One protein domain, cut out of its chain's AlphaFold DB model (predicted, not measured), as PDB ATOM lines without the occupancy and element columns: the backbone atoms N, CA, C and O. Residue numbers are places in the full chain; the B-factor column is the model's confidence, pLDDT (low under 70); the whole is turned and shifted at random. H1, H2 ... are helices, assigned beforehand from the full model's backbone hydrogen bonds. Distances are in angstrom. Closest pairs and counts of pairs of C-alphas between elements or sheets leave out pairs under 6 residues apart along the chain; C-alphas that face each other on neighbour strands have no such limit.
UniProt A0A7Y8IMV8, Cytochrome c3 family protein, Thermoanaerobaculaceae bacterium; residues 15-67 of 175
ATOM      1  N   LEU A  15     -29.225 -46.443  -9.206       88.88
ATOM      2  CA  LEU A  15     -30.674 -46.407  -9.001       88.88
ATOM      3  C   LEU A  15     -31.147 -45.298  -8.045       88.88
ATOM      4  O   LEU A  15     -32.351 -45.069  -7.892       88.88
ATOM      5  N   ASP A  16     -30.220 -44.571  -7.423       88.19
ATOM      6  CA  ASP A  16     -30.567 -43.371  -6.660       88.19
ATOM      7  C   ASP A  16     -30.872 -42.194  -7.592       88.19
ATOM      8  O   ASP A  16     -31.705 -41.350  -7.269       88.19
ATOM      9  N   CYS A  17     -30.254 -42.176  -8.778       88.31
ATOM     10  CA  CYS A  17     -30.465 -41.145  -9.796       88.31
ATOM     11  C   CYS A  17     -31.311 -41.636 -10.976       88.31
ATOM     12  O   CYS A  17     -32.186 -40.909 -11.455       88.31
ATOM     13  N   HIS A  18     -31.078 -42.871 -11.423       90.25
ATOM     14  CA  HIS A  18     -31.733 -43.463 -12.582       90.25
ATOM     15  C   HIS A  18     -32.850 -44.432 -12.186       90.25
ATOM     16  O   HIS A  18     -32.772 -45.138 -11.184       90.25
ATOM     17  N   ALA A  19     -33.912 -44.470 -12.976       89.00
ATOM     18  CA  ALA A  19     -34.950 -45.473 -12.879       89.00
ATOM     19  C   ALA A  19     -34.546 -46.726 -13.660       89.00
ATOM     20  O   ALA A  19     -33.920 -46.657 -14.718       89.00
ATOM     21  N   SER A  20     -34.968 -47.888 -13.178       82.19
ATOM     22  CA  SER A  20     -34.916 -49.118 -13.956       82.19
ATOM     23  C   SER A  20     -35.988 -49.084 -15.052       82.19
ATOM     24  O   SER A  20     -37.173 -49.027 -14.735       82.19
ATOM     25  N   GLY A  21     -35.556 -49.112 -16.321       66.06
ATOM     26  CA  GLY A  21     -36.253 -49.501 -17.570       66.06
ATOM     27  C   GLY A  21     -37.668 -48.975 -17.873       66.06
ATOM     28  O   GLY A  21     -37.905 -48.446 -18.952       66.06
ATOM     29  N   HIS A  22     -38.609 -49.132 -16.945       68.19
ATOM     30  CA  HIS A  22     -40.030 -48.812 -17.085       68.19
ATOM     31  C   HIS A  22     -40.527 -47.712 -16.127       68.19
ATOM     32  O   HIS A  22     -41.709 -47.393 -16.148       68.19
ATOM     33  N   GLY A  23     -39.657 -47.135 -15.287       65.50
ATOM     34  CA  GLY A  23     -40.034 -46.127 -14.281       65.50
ATOM     35  C   GLY A  23     -39.383 -44.750 -14.443       65.50
ATOM     36  O   GLY A  23     -39.372 -43.979 -13.485       65.50
ATOM     37  N   ALA A  24     -38.761 -44.463 -15.590       72.56
ATOM     38  CA  ALA A  24     -38.108 -43.176 -15.818       72.56
ATOM     39  C   ALA A  24     -39.146 -42.062 -15.970       72.56
ATOM     40  O   ALA A  24     -40.087 -42.196 -16.750       72.56
ATOM     41  N   ALA A  25     -38.958 -40.970 -15.229       73.75
ATOM     42  CA  ALA A  25     -39.804 -39.784 -15.334       73.75
ATOM     43  C   ALA A  25     -39.290 -38.804 -16.401       73.75
ATOM     44  O   ALA A  25     -40.034 -37.942 -16.852       73.75
ATOM     45  N   GLU A  26     -38.020 -38.937 -16.793       79.88
ATOM     46  CA  GLU A  26     -37.286 -37.968 -17.607       79.88
ATOM     47  C   GLU A  26     -36.331 -38.659 -18.596       79.88
ATOM     48  O   GLU A  26     -36.088 -39.872 -18.531       79.88
ATOM     49  N   GLU A  27     -35.722 -37.864 -19.481       77.50
ATOM     50  CA  GLU A  27     -34.634 -38.290 -20.367       77.50
ATOM     51  C   GLU A  27     -33.445 -38.904 -19.597       77.50
ATOM     52  O   GLU A  27     -33.271 -38.710 -18.390       77.50
ATOM     53  N   ALA A  28     -32.608 -39.682 -20.297       83.88
ATOM     54  CA  ALA A  28     -31.465 -40.405 -19.717       83.88
ATOM     55  C   ALA A  28     -31.826 -41.317 -18.522       83.88
ATOM     56  O   ALA A  28     -30.979 -41.630 -17.682       83.88
ATOM     57  N   LEU A  29     -33.082 -41.770 -18.461       89.31
ATOM     58  CA  LEU A  29     -33.622 -42.637 -17.417       89.31
ATOM     59  C   LEU A  29     -33.606 -42.011 -16.016       89.31
ATOM     60  O   LEU A  29     -33.497 -42.750 -15.048       89.31
ATOM     61  N   LEU A  30     -33.678 -40.687 -15.853       89.25
ATOM     62  CA  LEU A  30     -33.677 -40.099 -14.506       89.25
ATOM     63  C   LEU A  30     -35.004 -40.349 -13.770       89.25
ATOM     64  O   LEU A  30     -36.088 -40.369 -14.358       89.25
ATOM     65  N   ARG A  31     -34.921 -40.531 -12.446       89.81
ATOM     66  CA  ARG A  31     -36.100 -40.741 -11.581       89.81
ATOM     67  C   ARG A  31     -36.941 -39.484 -11.389       89.81
ATOM     68  O   ARG A  31     -38.103 -39.591 -11.007       89.81
ATOM     69  N   LYS A  32     -36.330 -38.314 -11.567       90.38
ATOM     70  CA  LYS A  32     -36.909 -36.982 -11.363       90.38
ATOM     71  C   LYS A  32     -36.198 -35.979 -12.262       90.38
ATOM     72  O   LYS A  32     -35.051 -36.220 -12.650       90.38
ATOM     73  N   ALA A  33     -36.824 -34.824 -12.481       89.56
ATOM     74  CA  ALA A  33     -36.186 -33.684 -13.129       89.56
ATOM     75  C   ALA A  33     -34.819 -33.375 -12.478       89.56
ATOM     76  O   ALA A  33     -34.722 -33.375 -11.244       89.56
ATOM     77  N   PRO A  34     -33.759 -33.067 -13.255       86.00
ATOM     78  CA  PRO A  34     -32.394 -32.945 -12.736       86.00
ATOM     79  C   PRO A  34     -32.248 -32.013 -11.526       86.00
ATOM     80  O   PRO A  34     -31.554 -32.339 -10.563       86.00
ATOM     81  N   THR A  35     -32.917 -30.858 -11.539       88.06
ATOM     82  CA  THR A  35     -32.871 -29.886 -10.436       88.06
ATOM     83  C   THR A  35     -33.517 -30.425  -9.158       88.06
ATOM     84  O   THR A  35     -32.981 -30.214  -8.069       88.06
ATOM     85  N   GLU A  36     -34.638 -31.142  -9.274       89.56
ATOM     86  CA  GLU A  36     -35.314 -31.762  -8.130       89.56
ATOM     87  C   GLU A  36     -34.497 -32.938  -7.585       89.56
ATOM     88  O   GLU A  36     -34.298 -33.043  -6.374       89.56
ATOM     89  N   LEU A  37     -33.959 -33.772  -8.480       90.31
ATOM     90  CA  LEU A  37     -33.115 -34.911  -8.132       90.31
ATOM     91  C   LEU A  37     -31.863 -34.483  -7.360       90.31
ATOM     92  O   LEU A  37     -31.558 -35.032  -6.306       90.31
ATOM     93  N   CYS A  38     -31.143 -33.472  -7.850       88.44
ATOM     94  CA  CYS A  38     -29.971 -32.962  -7.137       88.44
ATOM     95  C   CYS A  38     -30.380 -32.333  -5.798       88.44
ATOM     96  O   CYS A  38     -29.698 -32.506  -4.787       88.44
ATOM     97  N   GLY A  39     -31.501 -31.607  -5.790       90.94
ATOM     98  CA  GLY A  39     -32.000 -30.861  -4.642       90.94
ATOM     99  C   GLY A  39     -32.452 -31.714  -3.462       90.94
ATOM    100  O   GLY A  39     -32.380 -31.233  -2.331       90.94
ATOM    101  N   SER A  40     -32.863 -32.968  -3.684       90.94
ATOM    102  CA  SER A  40     -33.268 -33.863  -2.590       90.94
ATOM    103  C   SER A  40     -32.119 -34.196  -1.639       90.94
ATOM    104  O   SER A  40     -32.359 -34.470  -0.467       90.94
ATOM    105  N   CYS A  41     -30.875 -34.144  -2.127       90.31
ATOM    106  CA  CYS A  41     -29.672 -34.363  -1.319       90.31
ATOM    107  C   CYS A  41     -28.832 -33.089  -1.140       90.31
ATOM    108  O   CYS A  41     -28.163 -32.937  -0.121       90.31
ATOM    109  N   HIS A  42     -28.881 -32.154  -2.097       90.31
ATOM    110  CA  HIS A  42     -28.136 -30.889  -2.084       90.31
ATOM    111  C   HIS A  42     -29.080 -29.676  -1.978       90.31
ATOM    112  O   HIS A  42     -29.144 -28.854  -2.898       90.31
ATOM    113  N   PRO A  43     -29.804 -29.505  -0.855       93.44
ATOM    114  CA  PRO A  43     -30.792 -28.435  -0.721       93.44
ATOM    115  C   PRO A  43     -30.152 -27.042  -0.699       93.44
ATOM    116  O   PRO A  43     -30.759 -26.071  -1.147       93.44
ATOM    117  N   LYS A  44     -28.909 -26.933  -0.213       93.38
ATOM    118  CA  LYS A  44     -28.202 -25.654  -0.100       93.38
ATOM    119  C   LYS A  44     -27.888 -25.025  -1.471       93.38
ATOM    120  O   LYS A  44     -28.347 -23.907  -1.684       93.38
ATOM    121  N   PRO A  45     -27.197 -25.699  -2.414       91.00
ATOM    122  CA  PRO A  45     -27.013 -25.171  -3.769       91.00
ATOM    123  C   PRO A  45     -28.329 -24.798  -4.459       91.00
ATOM    124  O   PRO A  45     -28.418 -23.758  -5.108       91.00
ATOM    125  N   LEU A  46     -29.377 -25.608  -4.269       91.12
ATOM    126  CA  LEU A  46     -30.691 -25.327  -4.841       91.12
ATOM    127  C   LEU A  46     -31.326 -24.054  -4.251       91.12
ATOM    128  O   LEU A  46     -31.979 -23.299  -4.970       91.12
ATOM    129  N   ALA A  47     -31.143 -23.795  -2.955       93.44
ATOM    130  CA  ALA A  47     -31.565 -22.542  -2.332       93.44
ATOM    131  C   ALA A  47     -30.725 -21.349  -2.822       93.44
ATOM    132  O   ALA A  47     -31.283 -20.296  -3.123       93.44
ATOM    133  N   GLU A  48     -29.409 -21.519  -2.965       94.25
ATOM    134  CA  GLU A  48     -28.496 -20.475  -3.452       94.25
ATOM    135  C   GLU A  48     -28.823 -20.040  -4.891       94.25
ATOM    136  O   GLU A  48     -28.767 -18.850  -5.192       94.25
ATOM    137  N   LEU A  49     -29.258 -20.961  -5.759       91.69
ATOM    138  CA  LEU A  49     -29.699 -20.650  -7.129       91.69
ATOM    139  C   LEU A  49     -30.957 -19.763  -7.195       91.69
ATOM    140  O   LEU A  49     -31.261 -19.208  -8.252       91.69
ATOM    141  N   ARG A  50     -31.687 -19.612  -6.082       92.00
ATOM    142  CA  ARG A  50     -32.846 -18.709  -5.975       92.00
ATOM    143  C   ARG A  50     -32.468 -17.299  -5.517       92.00
ATOM    144  O   ARG A  50     -33.338 -16.432  -5.459       92.00
ATOM    145  N   LEU A  51     -31.200 -17.060  -5.181       94.25
ATOM    146  CA  LEU A  51     -30.732 -15.744  -4.756       94.25
ATOM    147  C   LEU A  51     -30.704 -14.745  -5.930       94.25
ATOM    148  O   LEU A  51     -30.639 -15.147  -7.095       94.25
ATOM    149  N   PRO A  52     -30.737 -13.426  -5.648       93.94
ATOM    150  CA  PRO A  52     -30.806 -12.393  -6.683       93.94
ATOM    151  C   PRO A  52     -29.683 -12.467  -7.725       93.94
ATOM    152  O   PRO A  52     -29.937 -12.289  -8.920       93.94
ATOM    153  N   ALA A  53     -28.453 -12.747  -7.290       95.12
ATOM    154  CA  ALA A  53     -27.329 -13.012  -8.175       95.12
ATOM    155  C   ALA A  53     -27.030 -14.512  -8.157       95.12
ATOM    156  O   ALA A  53     -26.531 -15.033  -7.164       95.12
ATOM    157  N   ALA A  54     -27.320 -15.197  -9.256       95.25
ATOM    158  CA  ALA A  54     -27.101 -16.628  -9.421       95.25
ATOM    159  C   ALA A  54     -26.787 -16.939 -10.887       95.25
ATOM    160  O   ALA A  54     -27.121 -16.151 -11.778       95.25
ATOM    161  N   HIS A  55     -26.171 -18.091 -11.146       91.81
ATOM    162  CA  HIS A  55     -25.965 -18.579 -12.510       91.81
ATOM    163  C   HIS A  55     -27.297 -19.072 -13.100       91.81
ATOM    164  O   HIS A  55     -27.783 -20.154 -12.767       91.81
ATOM    165  N   ARG A  56     -27.884 -18.269 -13.993       90.75
ATOM    166  CA  ARG A  56     -29.182 -18.526 -14.631       90.75
ATOM    167  C   ARG A  56     -29.290 -17.862 -15.999       90.75
ATOM    168  O   ARG A  56     -28.607 -16.874 -16.265       90.75
ATOM    169  N   GLN A  57     -30.200 -18.364 -16.823       86.62
ATOM    170  CA  GLN A  57     -30.654 -17.712 -18.046       86.62
ATOM    171  C   GLN A  57     -32.074 -17.180 -17.815       86.62
ATOM    172  O   GLN A  57     -33.032 -17.939 -17.673       86.62
ATOM    173  N   GLY A  58     -32.214 -15.855 -17.722       86.69
ATOM    174  CA  GLY A  58     -33.478 -15.237 -17.318       86.69
ATOM    175  C   GLY A  58     -33.893 -15.689 -15.915       86.69
ATOM    176  O   GLY A  58     -33.130 -15.540 -14.961       86.69
ATOM    177  N   ALA A  59     -35.096 -16.250 -15.785       84.31
ATOM    178  CA  ALA A  59     -35.597 -16.784 -14.518       84.31
ATOM    179  C   ALA A  59     -35.114 -18.217 -14.211       84.31
ATOM    180  O   ALA A  59     -35.192 -18.641 -13.059       84.31
ATOM    181  N   ALA A  60     -34.611 -18.956 -15.207       87.75
ATOM    182  CA  ALA A  60     -34.304 -20.379 -15.080       87.75
ATOM    183  C   ALA A  60     -32.822 -20.621 -14.727       87.75
ATOM    184  O   ALA A  60     -31.945 -20.146 -15.456       87.75
ATOM    185  N   PRO A  61     -32.502 -21.351 -13.639       88.94
ATOM    186  CA  PRO A  61     -31.120 -21.695 -13.310       88.94
ATOM    187  C   PRO A  61     -30.510 -22.611 -14.375       88.94
ATOM    188  O   PRO A  61     -31.213 -23.414 -14.990       88.94
ATOM    189  N   PHE A  62     -29.191 -22.529 -14.569       89.31
ATOM    190  CA  PHE A  62     -28.499 -23.519 -15.398       89.31
ATOM    191  C   PHE A  62     -28.592 -24.913 -14.764       89.31
ATOM    192  O   PHE A  62     -28.596 -25.055 -13.538       89.31
ATOM    193  N   ALA A  63     -28.623 -25.953 -15.600       87.69
ATOM    194  CA  ALA A  63     -28.600 -27.332 -15.125       87.69
ATOM    195  C   ALA A  63     -27.305 -27.611 -14.347       87.69
ATOM    196  O   ALA A  63     -26.226 -27.183 -14.764       87.69
ATOM    197  N   CYS A  64     -27.395 -28.384 -13.261       87.25
ATOM    198  CA  CYS A  64     -26.264 -28.737 -12.394       87.25
ATOM    199  C   CYS A  64     -25.090 -29.341 -13.189       87.25
ATOM    200  O   CYS A  64     -23.925 -29.029 -12.940       87.25
ATOM    201  N   THR A  65     -25.415 -30.157 -14.195       84.62
ATOM    202  CA  THR A  65     -24.480 -30.848 -15.096       84.62
ATOM    203  C   THR A  65     -23.766 -29.929 -16.087       84.62
ATOM    204  O   THR A  65     -22.767 -30.324 -16.683       84.62
ATOM    205  N   SER A  66     -24.204 -28.674 -16.227       84.69
ATOM    206  CA  SER A  66     -23.477 -27.669 -17.017       84.69
ATOM    207  C   SER A  66     -22.095 -27.386 -16.413       84.69
ATOM    208  O   SER A  66     -21.146 -27.084 -17.140       84.69
ATOM    209  N   CYS A  67     -21.973 -27.533 -15.087       84.12
ATOM    210  CA  CYS A  67     -20.741 -27.301 -14.332       84.12
ATOM    211  C   CYS A  67     -20.187 -28.572 -13.669       84.12
ATOM    212  O   CYS A  67     -18.969 -28.740 -13.614       84.12
TER     213      CYS A  67
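AT A GLANCE: This is residues 15 to 67 of the 175 residues of the protein "Cytochrome c3 family protein" of Thermoanaerobaculaceae bacterium (UniProt A0A7Y8IMV8). With little regular structure, this is a loose, elongated chain of loops: residues 15 to 33 make a looped end, two short helices, H1 then H2, follow between the ends, and residues 49 to 67 loop out at the other end and fold back. The printed part has 53 residues, 12 of them in the two named helices, with no named strand; the class is all helix. The radius of gyration of the C-alphas is 12.5 A and the spans are 39 by 20 by 16 A.

HOW THE PARTS SIT: H1, residues 34 to 39, and H2, residues 43 to 48, only just touch, with 3 pairs of C-alphas within 8 A. Their closest C-alphas, of Gly 39 and Leu 46, are 5.7 A apart. Their lines are about perpendicular, at 73 degrees. In H1 and H2 every O i to N i+4 pair is within hydrogen-bond range. Residues 56 to 57 pair with residues 60 to 61, antiparallel.

IN THESE COORDINATES: H1 begins at C-alpha 34 (-32.394, -32.945, -12.736) and is 8.4 A long. H2 is 8.7 A long and ends at C-alpha 48 (-28.496, -20.475, -3.452).

THE WHOLE: The two C-alphas farthest apart, of Gly 21 and Pro 52, are 39.1 A apart. The link H1 to H2 is tight, and the printed part has no cut. Residues 21 to 23 have pLDDT under 70.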